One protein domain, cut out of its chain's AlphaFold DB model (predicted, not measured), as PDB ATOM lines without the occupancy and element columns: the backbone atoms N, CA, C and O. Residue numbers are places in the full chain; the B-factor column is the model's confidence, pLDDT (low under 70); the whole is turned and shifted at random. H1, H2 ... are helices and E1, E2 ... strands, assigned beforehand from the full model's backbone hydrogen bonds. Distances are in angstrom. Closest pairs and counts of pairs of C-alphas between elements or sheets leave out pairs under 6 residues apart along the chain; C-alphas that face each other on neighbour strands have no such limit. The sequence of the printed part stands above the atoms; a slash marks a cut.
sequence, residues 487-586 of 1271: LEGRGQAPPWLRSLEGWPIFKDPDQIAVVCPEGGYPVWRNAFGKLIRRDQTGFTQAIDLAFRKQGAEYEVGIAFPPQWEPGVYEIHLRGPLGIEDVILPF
ATOM      1  N   LEU A 487      20.136  50.451 -45.618       81.56
ATOM      2  CA  LEU A 487      19.245  49.647 -44.779       81.56
ATOM      3  C   LEU A 487      17.968  49.299 -45.530       81.56
ATOM      4  O   LEU A 487      17.266  50.180 -46.026       81.56
ATOM      5  N   GLU A 488      17.629  48.018 -45.535       77.75
ATOM      6  CA  GLU A 488      16.361  47.515 -46.043       77.75
ATOM      7  C   GLU A 488      15.733  46.565 -45.024       77.75
ATOM      8  O   GLU A 488      16.396  46.039 -44.132       77.75
ATOM      9  N   GLY A 489      14.420  46.375 -45.112       73.12
ATOM     10  CA  GLY A 489      13.753  45.392 -44.282       73.12
ATOM     11  C   GLY A 489      12.262  45.289 -44.532       73.12
ATOM     12  O   GLY A 489      11.572  46.286 -44.742       73.12
ATOM     13  N   ARG A 490      11.731  44.068 -44.436       69.00
ATOM     14  CA  ARG A 490      10.278  43.811 -44.515       69.00
ATOM     15  C   ARG A 490       9.506  44.448 -43.350       69.00
ATOM     16  O   ARG A 490       8.292  44.642 -43.432       69.00
ATOM     17  N   GLY A 491      10.232  44.812 -42.294       70.62
ATOM     18  CA  GLY A 491       9.730  45.414 -41.073       70.62
ATOM     19  C   GLY A 491       9.708  46.936 -41.104       70.62
ATOM     20  O   GLY A 491       9.685  47.530 -40.035       70.62
ATOM     21  N   GLN A 492       9.751  47.592 -42.264       80.25
ATOM     22  CA  GLN A 492       9.630  49.051 -42.315       80.25
ATOM     23  C   GLN A 492       8.214  49.522 -41.956       80.25
ATOM     24  O   GLN A 492       7.214  48.824 -42.169       80.25
ATOM     25  N   ALA A 493       8.139  50.717 -41.375       79.50
ATOM     26  CA  ALA A 493       6.888  51.394 -41.093       79.50
ATOM     27  C   ALA A 493       6.120  51.695 -42.395       79.50
ATOM     28  O   ALA A 493       6.719  51.816 -43.468       79.50
ATOM     29  N   PRO A 494       4.785  51.828 -42.326       77.00
ATOM     30  CA  PRO A 494       3.989  52.197 -43.487       77.00
ATOM     31  C   PRO A 494       4.454  53.524 -44.121       77.00
ATOM     32  O   PRO A 494       4.819  54.450 -43.403       77.00
ATOM     33  N   PRO A 495       4.349  53.693 -45.452       67.19
ATOM     34  CA  PRO A 495       4.911  54.840 -46.185       67.19
ATOM     35  C   PRO A 495       4.252  56.199 -45.882       67.19
ATOM     36  O   PRO A 495       4.699  57.234 -46.401       67.19
ATOM     37  N   TRP A 496       3.163  56.198 -45.111       69.75
ATOM     38  CA  TRP A 496       2.496  57.388 -44.592       69.75
ATOM     39  C   TRP A 496       3.072  57.854 -43.244       69.75
ATOM     40  O   TRP A 496       2.812  58.997 -42.888       69.75
ATOM     41  N   LEU A 497       3.864  57.036 -42.537       76.62
ATOM     42  CA  LEU A 497       4.587  57.393 -41.311       76.62
ATOM     43  C   LEU A 497       6.073  57.592 -41.625       76.62
ATOM     44  O   LEU A 497       6.719  56.684 -42.146       76.62
ATOM     45  N   ARG A 498       6.617  58.773 -41.327       66.88
ATOM     46  CA  ARG A 498       7.990  59.162 -41.702       66.88
ATOM     47  C   ARG A 498       8.670  59.949 -40.605       66.88
ATOM     48  O   ARG A 498       7.977  60.598 -39.831       66.88
ATOM     49  N   SER A 499       9.997  59.921 -40.576       67.44
ATOM     50  CA  SER A 499      10.796  60.829 -39.751       67.44
ATOM     51  C   SER A 499      11.134  62.100 -40.537       67.44
ATOM     52  O   SER A 499      11.216  62.057 -41.764       67.44
ATOM     53  N   LEU A 500      11.307  63.228 -39.845       54.41
ATOM     54  CA  LEU A 500      11.689  64.523 -40.440       54.41
ATOM     55  C   LEU A 500      13.055  64.452 -41.110       54.41
ATOM     56  O   LEU A 500      13.326  65.071 -42.130       54.41
ATOM     57  N   GLU A 501      13.914  63.659 -40.502       54.91
ATOM     58  CA  GLU A 501      15.310  63.455 -40.834       54.91
ATOM     59  C   GLU A 501      15.476  62.444 -41.984       54.91
ATOM     60  O   GLU A 501      16.592  62.195 -42.442       54.91
ATOM     61  N   GLY A 502      14.371  61.857 -42.464       55.16
ATOM     62  CA  GLY A 502      14.339  60.856 -43.528       55.16
ATOM     63  C   GLY A 502      14.957  59.515 -43.152       55.16
ATOM     64  O   GLY A 502      15.366  58.753 -44.031       55.16
ATOM     65  N   TRP A 503      15.038  59.215 -41.856       74.56
ATOM     66  CA  TRP A 503      15.553  57.941 -41.378       74.56
ATOM     67  C   TRP A 503      14.495  56.846 -41.521       74.56
ATOM     68  O   TRP A 503      13.320  57.067 -41.205       74.56
ATOM     69  N   PRO A 504      14.886  55.640 -41.969       78.44
ATOM     70  CA  PRO A 504      13.970  54.518 -42.030       78.44
ATOM     71  C   PRO A 504      13.484  54.164 -40.622       78.44
ATOM     72  O   PRO A 504      14.267  54.055 -39.676       78.44
ATOM     73  N   ILE A 505      12.172  53.978 -40.492       86.88
ATOM     74  CA  ILE A 505      11.530  53.538 -39.254       86.88
ATOM     75  C   ILE A 505      11.252  52.048 -39.393       86.88
ATOM     76  O   ILE A 505      10.541  51.634 -40.309       86.88
ATOM     77  N   PHE A 506      11.776  51.245 -38.478       88.94
ATOM     78  CA  PHE A 506      11.550  49.808 -38.432       88.94
ATOM     79  C   PHE A 506      10.666  49.444 -37.239       88.94
ATOM     80  O   PHE A 506      10.915  49.866 -36.110       88.94
ATOM     81  N   LYS A 507       9.630  48.644 -37.502       87.00
ATOM     82  CA  LYS A 507       8.716  48.072 -36.500       87.00
ATOM     83  C   LYS A 507       9.184  46.735 -35.945       87.00
ATOM     84  O   LYS A 507       8.816  46.378 -34.831       87.00
ATOM     85  N   ASP A 508       9.973  46.004 -36.723       82.19
ATOM     86  CA  ASP A 508      10.482  44.689 -36.361       82.19
ATOM     87  C   ASP A 508      12.000  44.685 -36.549       82.19
ATOM     88  O   ASP A 508      12.469  44.908 -37.672       82.19
ATOM     89  N   PRO A 509      12.755  44.470 -35.467       73.56
ATOM     90  CA  PRO A 509      14.198  44.499 -35.527       73.56
ATOM     91  C   PRO A 509      14.820  43.327 -36.286       73.56
ATOM     92  O   PRO A 509      15.834  43.495 -36.962       73.56
ATOM     93  N   ASP A 510      14.190  42.153 -36.219       77.88
ATOM     94  CA  ASP A 510      14.697  40.922 -36.831       77.88
ATOM     95  C   ASP A 510      14.567  40.951 -38.362       77.88
ATOM     96  O   ASP A 510      15.060  40.074 -39.072       77.88
ATOM     97  N   GLN A 511      13.896  41.979 -38.881       81.94
ATOM     98  CA  GLN A 511      13.697  42.215 -40.303       81.94
ATOM     99  C   GLN A 511      14.603  43.319 -40.849       81.94
ATOM    100  O   GLN A 511      14.413  43.700 -42.002       81.94
ATOM    101  N   ILE A 512      15.541  43.847 -40.055       86.88
ATOM    102  CA  ILE A 512      16.507  44.855 -40.498       86.88
ATOM    103  C   ILE A 512      17.710  44.158 -41.125       86.88
ATOM    104  O   ILE A 512      18.356  43.305 -40.509       86.88
ATOM    105  N   ALA A 513      18.043  44.572 -42.341       87.12
ATOM    106  CA  ALA A 513      19.205  44.093 -43.052       87.12
ATOM    107  C   ALA A 513      20.010  45.233 -43.672       87.12
ATOM    108  O   ALA A 513      19.474  46.253 -44.108       87.12
ATOM    109  N   VAL A 514      21.324  45.034 -43.725       87.06
ATOM    110  CA  VAL A 514      22.225  45.856 -44.531       87.06
ATOM    111  C   VAL A 514      22.298  45.224 -45.914       87.06
ATOM    112  O   VAL A 514      22.720  44.073 -46.056       87.06
ATOM    113  N   VAL A 515      21.902  45.984 -46.929       84.38
ATOM    114  CA  VAL A 515      21.950  45.579 -48.332       84.38
ATOM    115  C   VAL A 515      23.113  46.279 -49.009       84.38
ATOM    116  O   VAL A 515      23.312  47.485 -48.878       84.38
ATOM    117  N   CYS A 516      23.910  45.498 -49.724       82.56
ATOM    118  CA  CYS A 516      25.039  45.954 -50.503       82.56
ATOM    119  C   CYS A 516      24.804  45.609 -51.981       82.56
ATOM    120  O   CYS A 516      24.689  44.425 -52.325       82.56
ATOM    121  N   PRO A 517      24.752  46.617 -52.866       79.12
ATOM    122  CA  PRO A 517      24.691  46.395 -54.305       79.12
ATOM    123  C   PRO A 517      25.863  45.543 -54.817       79.12
ATOM    124  O   PRO A 517      26.966  45.590 -54.267       79.12
ATOM    125  N   GLU A 518      25.669  44.779 -55.899       74.94
ATOM    126  CA  GLU A 518      26.723  43.910 -56.455       74.94
ATOM    127  C   GLU A 518      27.998  44.679 -56.847       74.94
ATOM    128  O   GLU A 518      29.095  44.131 -56.721       74.94
ATOM    129  N   GLY A 519      27.881  45.955 -57.238       66.50
ATOM    130  CA  GLY A 519      29.025  46.827 -57.511       66.50
ATOM    131  C   GLY A 519      29.821  47.222 -56.261       66.50
ATOM    132  O   GLY A 519      31.041  47.368 -56.343       66.50
ATOM    133  N   GLY A 520      29.154  47.362 -55.111       71.06
ATOM    134  CA  GLY A 520      29.765  47.715 -53.824       71.06
ATOM    135  C   GLY A 520      30.267  46.513 -53.017       71.06
ATOM    136  O   GLY A 520      31.201  46.645 -52.225       71.06
ATOM    137  N   TYR A 521      29.705  45.321 -53.236       75.50
ATOM    138  CA  TYR A 521      30.026  44.115 -52.463       75.50
ATOM    139  C   TYR A 521      31.526  43.805 -52.318       75.50
ATOM    140  O   TYR A 521      31.941  43.466 -51.206       75.50
ATOM    141  N   PRO A 522      32.365  43.927 -53.369       68.44
ATOM    142  CA  PRO A 522      33.800  43.687 -53.250       68.44
ATOM    143  C   PRO A 522      34.427  44.470 -52.082       68.44
ATOM    144  O   PRO A 522      35.129  43.878 -51.261       68.44
ATOM    145  N   VAL A 523      34.067  45.748 -51.943       67.44
ATOM    146  CA  VAL A 523      34.560  46.674 -50.914       67.44
ATOM    147  C   VAL A 523      33.997  46.330 -49.530       67.44
ATOM    148  O   VAL A 523      34.747  46.197 -48.561       67.44
ATOM    149  N   TRP A 524      32.682  46.121 -49.436       74.00
ATOM    150  CA  TRP A 524      31.975  46.034 -48.152       74.00
ATOM    151  C   TRP A 524      31.926  44.638 -47.531       74.00
ATOM    152  O   TRP A 524      31.667  44.513 -46.337       74.00
ATOM    153  N   ARG A 525      32.231  43.572 -48.278       73.44
ATOM    154  CA  ARG A 525      32.175  42.181 -47.777       73.44
ATOM    155  C   ARG A 525      33.068  41.882 -46.568       73.44
ATOM    156  O   ARG A 525      32.862  40.876 -45.899       73.44
ATOM    157  N   ASN A 526      34.079  42.717 -46.323       69.69
ATOM    158  CA  ASN A 526      34.993  42.610 -45.182       69.69
ATOM    159  C   ASN A 526      34.828  43.763 -44.182       69.69
ATOM    160  O   ASN A 526      35.661  43.897 -43.283       69.69
ATOM    161  N   ALA A 527      33.807  44.602 -44.356       72.69
ATOM    162  CA  ALA A 527      33.592  45.756 -43.507       72.69
ATOM    163  C   ALA A 527      33.292  45.338 -42.063       72.69
ATOM    164  O   ALA A 527      32.704  44.288 -41.794       72.69
ATOM    165  N   PHE A 528      33.709  46.182 -41.126       74.88
ATOM    166  CA  PHE A 528      33.353  46.058 -39.723       74.88
ATOM    167  C   PHE A 528      32.109  46.900 -39.451       74.88
ATOM    168  O   PHE A 528      32.110  48.099 -39.721       74.88
ATOM    169  N   GLY A 529      31.057  46.281 -38.918       77.62
ATOM    170  CA  GLY A 529      29.863  46.992 -38.483       77.62
ATOM    171  C   GLY A 529      29.942  47.337 -36.999       77.62
ATOM    172  O   GLY A 529      30.361  46.520 -36.181       77.62
ATOM    173  N   LYS A 530      29.503  48.534 -36.627       78.38
ATOM    174  CA  LYS A 530      29.311  48.946 -35.237       78.38
ATOM    175  C   LYS A 530      27.937  49.573 -35.104       78.38
ATOM    176  O   LYS A 530      27.637  50.566 -35.749       78.38
ATOM    177  N   LEU A 531      27.107  48.986 -34.268       82.19
ATOM    178  CA  LEU A 531      25.820  49.526 -33.891       82.19
ATOM    179  C   LEU A 531      25.982  50.460 -32.699       82.19
ATOM    180  O   LEU A 531      26.601  50.092 -31.699       82.19
ATOM    181  N   ILE A 532      25.381  51.637 -32.785       78.75
ATOM    182  CA  ILE A 532      25.396  52.652 -31.738       78.75
ATOM    183  C   ILE A 532      23.962  53.099 -31.488       78.75
ATOM    184  O   ILE A 532      23.211  53.337 -32.431       78.75
ATOM    185  N   ARG A 533      23.583  53.244 -30.219       83.75
ATOM    186  CA  ARG A 533      22.340  53.923 -29.839       83.75
ATOM    187  C   ARG A 533      22.647  55.388 -29.546       83.75
ATOM    188  O   ARG A 533      23.605  55.681 -28.834       83.75
ATOM    189  N   ARG A 534      21.862  56.307 -30.103       78.38
ATOM    190  CA  ARG A 534      22.107  57.755 -30.018       78.38
ATOM    191  C   ARG A 534      21.196  58.485 -29.048       78.38
ATOM    192  O   ARG A 534      21.605  59.491 -28.472       78.38
ATOM    193  N   ASP A 535      19.993  57.974 -28.820       71.12
ATOM    194  CA  ASP A 535      19.048  58.560 -27.868       71.12
ATOM    195  C   ASP A 535      19.489  58.368 -26.399       71.12
ATOM    196  O   ASP A 535      19.094  59.149 -25.530       71.12
ATOM    197  N   GLN A 536      20.364  57.388 -26.132       70.69
ATOM    198  CA  GLN A 536      20.932  57.075 -24.815       70.69
ATOM    199  C   GLN A 536      22.454  56.877 -24.873       70.69
ATOM    200  O   GLN A 536      23.013  56.517 -25.904       70.69
ATOM    201  N   THR A 537      23.143  57.078 -23.748       60.31
ATOM    202  CA  THR A 537      24.592  56.839 -23.637       60.31
ATOM    203  C   THR A 537      24.936  55.400 -23.300       60.31
ATOM    204  O   THR A 537      24.269  54.785 -22.473       60.31
ATOM    205  N   GLY A 538      26.065  54.926 -23.829       58.50
ATOM    206  CA  GLY A 538      26.732  53.714 -23.345       58.50
ATOM    207  C   GLY A 538      26.327  52.417 -24.042       58.50
ATOM    208  O   GLY A 538      26.837  51.367 -23.664       58.50
ATOM    209  N   PHE A 539      25.464  52.463 -25.064       69.44
ATOM    210  CA  PHE A 539      25.154  51.288 -25.877       69.44
ATOM    211  C   PHE A 539      25.904  51.321 -27.211       69.44
ATOM    212  O   PHE A 539      25.655  52.163 -28.078       69.44
ATOM    213  N   THR A 540      26.798  50.351 -27.351       70.31
ATOM    214  CA  THR A 540      27.651  50.137 -28.510       70.31
ATOM    215  C   THR A 540      27.855  48.636 -28.689       70.31
ATOM    216  O   THR A 540      28.224  47.954 -27.733       70.31
ATOM    217  N   GLN A 541      27.668  48.115 -29.901       75.38
ATOM    218  CA  GLN A 541      27.841  46.692 -30.190       75.38
ATOM    219  C   GLN A 541      28.513  46.469 -31.548       75.38
ATOM    220  O   GLN A 541      28.148  47.085 -32.543       75.38
ATOM    221  N   ALA A 542      29.482  45.555 -31.607       74.81
ATOM    222  CA  ALA A 542      30.072  45.118 -32.871       74.81
ATOM    223  C   ALA A 542      29.105  44.207 -33.653       74.81
ATOM    224  O   ALA A 542      28.461  43.334 -33.070       74.81
ATOM    225  N   ILE A 543      29.046  44.387 -34.973       75.50
ATOM    226  CA  ILE A 543      28.260  43.580 -35.907       75.50
ATOM    227  C   ILE A 543      29.213  42.907 -36.899       75.50
ATOM    228  O   ILE A 543      29.988  43.573 -37.589       75.50
ATOM    229  N   ASP A 544      29.097  41.585 -37.020       70.62
ATOM    230  CA  ASP A 544      29.740  40.826 -38.091       70.62
ATOM    231  C   ASP A 544      28.862  40.829 -39.348       70.62
ATOM    232  O   ASP A 544      27.715  40.380 -39.333       70.62
ATOM    233  N   LEU A 545      29.420  41.297 -40.466       74.50
ATOM    234  CA  LEU A 545      28.708  41.406 -41.737       74.50
ATOM    235  C   LEU A 545      28.994  40.188 -42.621       74.50
ATOM    236  O   LEU A 545      29.875  40.196 -43.477       74.50
ATOM    237  N   ALA A 546      28.242  39.109 -42.409       76.06
ATOM    238  CA  ALA A 546      28.276  37.924 -43.264       76.06
ATOM    239  C   ALA A 546      27.237  38.026 -44.395       76.06
ATOM    240  O   ALA A 546      26.193  37.371 -44.365       76.06
ATOM    241  N   PHE A 547      27.534  38.864 -45.386       79.88
ATOM    242  CA  PHE A 547      26.698  39.080 -46.566       79.88
ATOM    243  C   PHE A 547      26.378  37.783 -47.327       79.88
ATOM    244  O   PHE A 547      27.253  36.960 -47.605       79.88
ATOM    245  N   ARG A 548      25.112  37.622 -47.718       81.31
ATOM    246  CA  ARG A 548      24.604  36.508 -48.527       81.31
ATOM    247  C   ARG A 548      24.018  37.044 -49.823       81.31
ATOM    248  O   ARG A 548      23.266  38.011 -49.805       81.31
ATOM    249  N   LYS A 549      24.331  36.400 -50.949       81.56
ATOM    250  CA  LYS A 549      23.800  36.811 -52.252       81.56
ATOM    251  C   LYS A 549      22.291  36.557 -52.326       81.56
ATOM    252  O   LYS A 549      21.854  35.421 -52.134       81.56
ATOM    253  N   GLN A 550      21.522  37.586 -52.663       77.19
ATOM    254  CA  GLN A 550      20.101  37.516 -52.992       77.19
ATOM    255  C   GLN A 550      19.852  38.246 -54.318       77.19
ATOM    256  O   GLN A 550      19.856  39.469 -54.397       77.19
ATOM    257  N   GLY A 551      19.660  37.490 -55.402       79.88
ATOM    258  CA  GLY A 551      19.489  38.077 -56.734       79.88
ATOM    259  C   GLY A 551      20.735  38.841 -57.203       79.88
ATOM    260  O   GLY A 551      21.802  38.237 -57.352       79.88
ATOM    261  N   ALA A 552      20.575  40.142 -57.462       74.94
ATOM    262  CA  ALA A 552      21.632  41.064 -57.897       74.94
ATOM    263  C   ALA A 552      22.253  41.873 -56.738       74.94
ATOM    264  O   ALA A 552      23.024  42.796 -56.976       74.94
ATOM    265  N   GLU A 553      21.917  41.547 -55.491       83.50
ATOM    266  CA  GLU A 553      22.388  42.255 -54.300       83.50
ATOM    267  C   GLU A 553      22.907  41.260 -53.254       83.50
ATOM    268  O   GLU A 553      22.736  40.039 -53.365       83.50
ATOM    269  N   TYR A 554      23.589  41.785 -52.243       84.44
ATOM    270  CA  TYR A 554      24.087  41.029 -51.105       84.44
ATOM    271  C   TYR A 554      23.483  41.589 -49.825       84.44
ATOM    272  O   TYR A 554      23.575  42.780 -49.568       84.44
ATOM    273  N   GLU A 555      22.906  40.733 -48.993       86.88
ATOM    274  CA  GLU A 555      22.180  41.139 -47.790       86.88
ATOM    275  C   GLU A 555      22.791  40.486 -46.548       86.88
ATOM    276  O   GLU A 555      23.172  39.311 -46.573       86.88
ATOM    277  N   VAL A 556      22.863  41.227 -45.444       85.62
ATOM    278  CA  VAL A 556      23.140  40.677 -44.117       85.62
ATOM    279  C   VAL A 556      22.110  41.173 -43.110       85.62
ATOM    280  O   VAL A 556      21.977  42.371 -42.871       85.62
ATOM    281  N   GLY A 557      21.387  40.227 -42.508       81.81
ATOM    282  CA  GLY A 557      20.514  40.505 -41.373       81.81
ATOM    283  C   GLY A 557      21.343  40.839 -40.141       81.81
ATOM    284  O   GLY A 557      22.397  40.238 -39.908       81.81
ATOM    285  N   ILE A 558      20.881  41.797 -39.354       78.00
ATOM    286  CA  ILE A 558      21.646  42.266 -38.208       78.00
ATOM    287  C   ILE A 558      21.211  41.485 -36.965       78.00
ATOM    288  O   ILE A 558      20.049  41.515 -36.574       78.00
ATOM    289  N   ALA A 559      22.147  40.765 -36.345       65.00
ATOM    290  CA  ALA A 559      21.894  39.998 -35.128       65.00
ATOM    291  C   ALA A 559      22.159  40.856 -33.879       65.00
ATOM    292  O   ALA A 559      23.252  41.392 -33.702       65.00
ATOM    293  N   PHE A 560      21.169  40.958 -32.996       64.31
ATOM    294  CA  PHE A 560      21.166  41.846 -31.828       64.31
ATOM    295  C   PHE A 560      20.815  41.084 -30.532       64.31
ATOM    296  O   PHE A 560      20.352  39.943 -30.597       64.31
ATOM    297  N   PRO A 561      21.036  41.681 -29.342       60.78
ATOM    298  CA  PRO A 561      20.632  41.104 -28.064       60.78
ATOM    299  C   PRO A 561      19.109  40.888 -27.973       60.78
ATOM    300  O   PRO A 561      18.338  41.602 -28.608       60.78
ATOM    301  N   PRO A 562      18.655  39.938 -27.133       56.53
ATOM    302  CA  PRO A 562      17.267  39.457 -27.091       56.53
ATOM    303  C   PRO A 562      16.203  40.475 -26.628       56.53
ATOM    304  O   PRO A 562      15.034  40.113 -26.529       56.53
ATOM    305  N   GLN A 563      16.566  41.727 -26.329       65.50
ATOM    306  CA  GLN A 563      15.632  42.796 -25.962       65.50
ATOM    307  C   GLN A 563      16.011  44.081 -26.700       65.50
ATOM    308  O   GLN A 563      16.885  44.826 -26.261       65.50
ATOM    309  N   TRP A 564      15.363  44.334 -27.834       77.44
ATOM    310  CA  TRP A 564      15.440  45.640 -28.476       77.44
ATOM    311  C   TRP A 564      14.570  46.632 -27.720       77.44
ATOM    312  O   TRP A 564      13.406  46.345 -27.429       77.44
ATOM    313  N   GLU A 565      15.134  47.799 -27.427       83.62
ATOM    314  CA  GLU A 565      14.402  48.929 -26.869       83.62
ATOM    315  C   GLU A 565      14.136  49.962 -27.963       83.62
ATOM    316  O   GLU A 565      14.995  50.166 -28.819       83.62
ATOM    317  N   PRO A 566      12.997  50.668 -27.951       87.56
ATOM    318  CA  PRO A 566      12.689  51.652 -28.972       87.56
ATOM    319  C   PRO A 566      13.644  52.834 -28.819       87.56
ATOM    320  O   PRO A 566      13.866  53.317 -27.704       87.56
ATOM    321  N   GLY A 567      14.202  53.311 -29.925       87.69
ATOM    322  CA  GLY A 567      15.231  54.343 -29.885       87.69
ATOM    323  C   GLY A 567      15.751  54.740 -31.259       87.69
ATOM    324  O   GLY A 567      15.250  54.293 -32.296       87.69
ATOM    325  N   VAL A 568      16.778  55.585 -31.238       84.81
ATOM    326  CA  VAL A 568      17.490  56.053 -32.427       84.81
ATOM    327  C   VAL A 568      18.823  55.333 -32.491       84.81
ATOM    328  O   VAL A 568      19.630  55.409 -31.561       84.81
ATOM    329  N   TYR A 569      19.053  54.639 -33.595       85.06
ATOM    330  CA  TYR A 569      20.218  53.798 -33.792       85.06
ATOM    331  C   TYR A 569      20.988  54.219 -35.038       85.06
ATOM    332  O   TYR A 569      20.435  54.748 -35.996       85.06
ATOM    333  N   GLU A 570      22.280  53.933 -35.032       85.00
ATOM    334  CA  GLU A 570      23.161  54.087 -36.178       85.00
ATOM    335  C   GLU A 570      23.975  52.815 -36.366       85.00
ATOM    336  O   GLU A 570      24.502  52.256 -35.402       85.00
ATOM    337  N   ILE A 571      24.123  52.381 -37.613       78.81
ATOM    338  CA  ILE A 571      25.089  51.350 -37.988       78.81
ATOM    339  C   ILE A 571      26.237  52.027 -38.714       78.81
ATOM    340  O   ILE A 571      26.066  52.598 -39.786       78.81
ATOM    341  N   HIS A 572      27.411  51.970 -38.108       75.25
ATOM    342  CA  HIS A 572      28.659  52.464 -38.666       75.25
ATOM    343  C   HIS A 572      29.329  51.304 -39.380       75.25
ATOM    344  O   HIS A 572      29.754  50.341 -38.741       75.25
ATOM    345  N   LEU A 573      29.409  51.381 -40.699       71.94
ATOM    346  CA  LEU A 573      30.139  50.434 -41.523       71.94
ATOM    347  C   LEU A 573      31.511  51.024 -41.815       71.94
ATOM    348  O   LEU A 573      31.611  52.098 -42.398       71.94
ATOM    349  N   ARG A 574      32.566  50.318 -41.417       69.88
ATOM    350  CA  ARG A 574      33.948  50.686 -41.728       69.88
ATOM    351  C   ARG A 574      34.508  49.731 -42.762       69.88
ATOM    352  O   ARG A 574      34.557  48.526 -42.513       69.88
ATOM    353  N   GLY A 575      34.954  50.260 -43.896       64.81
ATOM    354  CA  GLY A 575      35.669  49.500 -44.912       64.81
ATOM    355  C   GLY A 575      37.004  48.923 -44.399       64.81
ATOM    356  O   GLY A 575      37.432  49.214 -43.279       64.81
ATOM    357  N   PRO A 576      37.713  48.125 -45.215       55.53
ATOM    358  CA  PRO A 576      38.906  47.359 -44.811       55.53
ATOM    359  C   PRO A 576      40.044  48.169 -44.149       55.53
ATOM    360  O   PRO A 576      40.710  47.667 -43.244       55.53
ATOM    361  N   LEU A 577      40.231  49.433 -44.550       49.91
ATOM    362  CA  LEU A 577      41.158  50.401 -43.929       49.91
ATOM    363  C   LEU A 577      40.451  51.616 -43.306       49.91
ATOM    364  O   LEU A 577      41.095  52.623 -43.009       49.91
ATOM    365  N   GLY A 578      39.120  51.566 -43.175       50.06
ATOM    366  CA  GLY A 578      38.308  52.731 -42.817       50.06
ATOM    367  C   GLY A 578      38.569  53.913 -43.753       50.06
ATOM    368  O   GLY A 578      38.723  55.039 -43.305       50.06
ATOM    369  N   ILE A 579      38.777  53.672 -45.048       49.25
ATOM    370  CA  ILE A 579      38.854  54.778 -46.014       49.25
ATOM    371  C   ILE A 579      37.449  55.112 -46.520       49.25
ATOM    372  O   ILE A 579      37.154  56.277 -46.765       49.25
ATOM    373  N   GLU A 580      36.586  54.101 -46.618       55.66
ATOM    374  CA  GLU A 580      35.144  54.281 -46.677       55.66
ATOM    375  C   GLU A 580      34.565  54.036 -45.281       55.66
ATOM    376  O   GLU A 580      34.667  52.926 -44.752       55.66
ATOM    377  N   ASP A 581      33.973  55.068 -44.693       59.75
ATOM    378  CA  ASP A 581      33.064  54.942 -43.562       59.75
ATOM    379  C   ASP A 581      31.650  55.258 -44.106       59.75
ATOM    380  O   ASP A 581      31.484  55.999 -45.081       59.75
ATOM    381  N   VAL A 582      30.634  54.574 -43.581       64.25
ATOM    382  CA  VAL A 582      29.226  54.850 -43.888       64.25
ATOM    383  C   VAL A 582      28.434  54.762 -42.595       64.25
ATOM    384  O   VAL A 582      28.436  53.726 -41.923       64.25
ATOM    385  N   ILE A 583      27.712  55.829 -42.271       66.25
ATOM    386  CA  ILE A 583      26.756  55.856 -41.164       66.25
ATOM    387  C   ILE A 583      25.339  55.644 -41.706       66.25
ATOM    388  O   ILE A 583      24.832  56.423 -42.513       66.25
ATOM    389  N   LEU A 584      24.678  54.590 -41.229       75.88
ATOM    390  CA  LEU A 584      23.300  54.245 -41.566       75.88
ATOM    391  C   LEU A 584      22.385  54.484 -40.353       75.88
ATOM    392  O   LEU A 584      22.251  53.588 -39.512       75.88
ATOM    393  N   PRO A 585      21.784  55.682 -40.214       79.94
ATOM    394  CA  PRO A 585      20.844  55.972 -39.137       79.94
ATOM    395  C   PRO A 585      19.492  55.300 -39.389       79.94
ATOM    396  O   PRO A 585      19.041  55.193 -40.531       79.94
ATOM    397  N   PHE A 586      18.824  54.872 -38.322       86.12
ATOM    398  CA  PHE A 586      17.462  54.352 -38.367       86.12
ATOM    399  C   PHE A 586      16.753  54.494 -37.017       86.12
ATOM    400  O   PHE A 586      17.372  54.660 -35.965       86.12
TER     401      PHE A 586
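AT A GLANCE: This is residues 487 to 586 of the 1271 residues of an uncharacterized protein of Desulfoglaeba alkanexedens ALDC (UniProt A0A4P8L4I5). Two small antiparallel sheets, a twisted one of four strands and a smaller one of three, stand with a gap between them; E1 and the long stretch of residues 500 to 512 lie toward one end, H1 toward the other. The 100 printed residues hold, in order, E1, E2, H1, E3, E4, E5, E6, E7 and E8, with strand orders E4, E3, E7, E8 and E2, E6, E5. The class is mostly strand, with 45 residues in named elements; the whole is compact, radius of gyration of the C-alphas 13.5 A, spans 33 by 32 by 27 A.

HOW THE PARTS SIT: Residues 487 to 488 pair antiparallel with 513 to 514 of E2, residues 513 to 517. E1, residues 497 to 499, pairs with no named strand. E6, residues 553 to 557, is E2's neighbour, with N 516 and O 554 2.7 A apart; E5, residues 548 to 550, forms a hairpin with E6, N 548 to O 555 2.8 A. H1, residues 521 to 524, is on this sheet, over E2, at a height of 8.7 A; it is too short for an O i to N i+4 pair. E3, residues 528 to 533, and E4, residues 540 to 544, form a hairpin, N 531 to O 541 2.8 A. E7, residues 567 to 574, neighbours E3, N 530 to O 572 2.8 A, and forms a hairpin with E8, residues 581 to 586, N 573 to O 582 2.8 A. E2 and E7 are apart.

IN THESE COORDINATES: E1 begins at C-alpha 497 (4.587, 57.393, -41.311). E7 is 22.4 A long, E3 16.8 A and E8 16.5 A. E8 ends at C-alpha 586 (17.462, 54.352, -38.367).

THE WHOLE: The C-alphas of Trp 496 and Leu 577, the two farthest apart, are 39.3 A from each other. The printed part has no cut, and the link E1 to E2 is long. Mean pLDDT of the printed part is 74.1; 30 residues are under 70, among them 574 to 583.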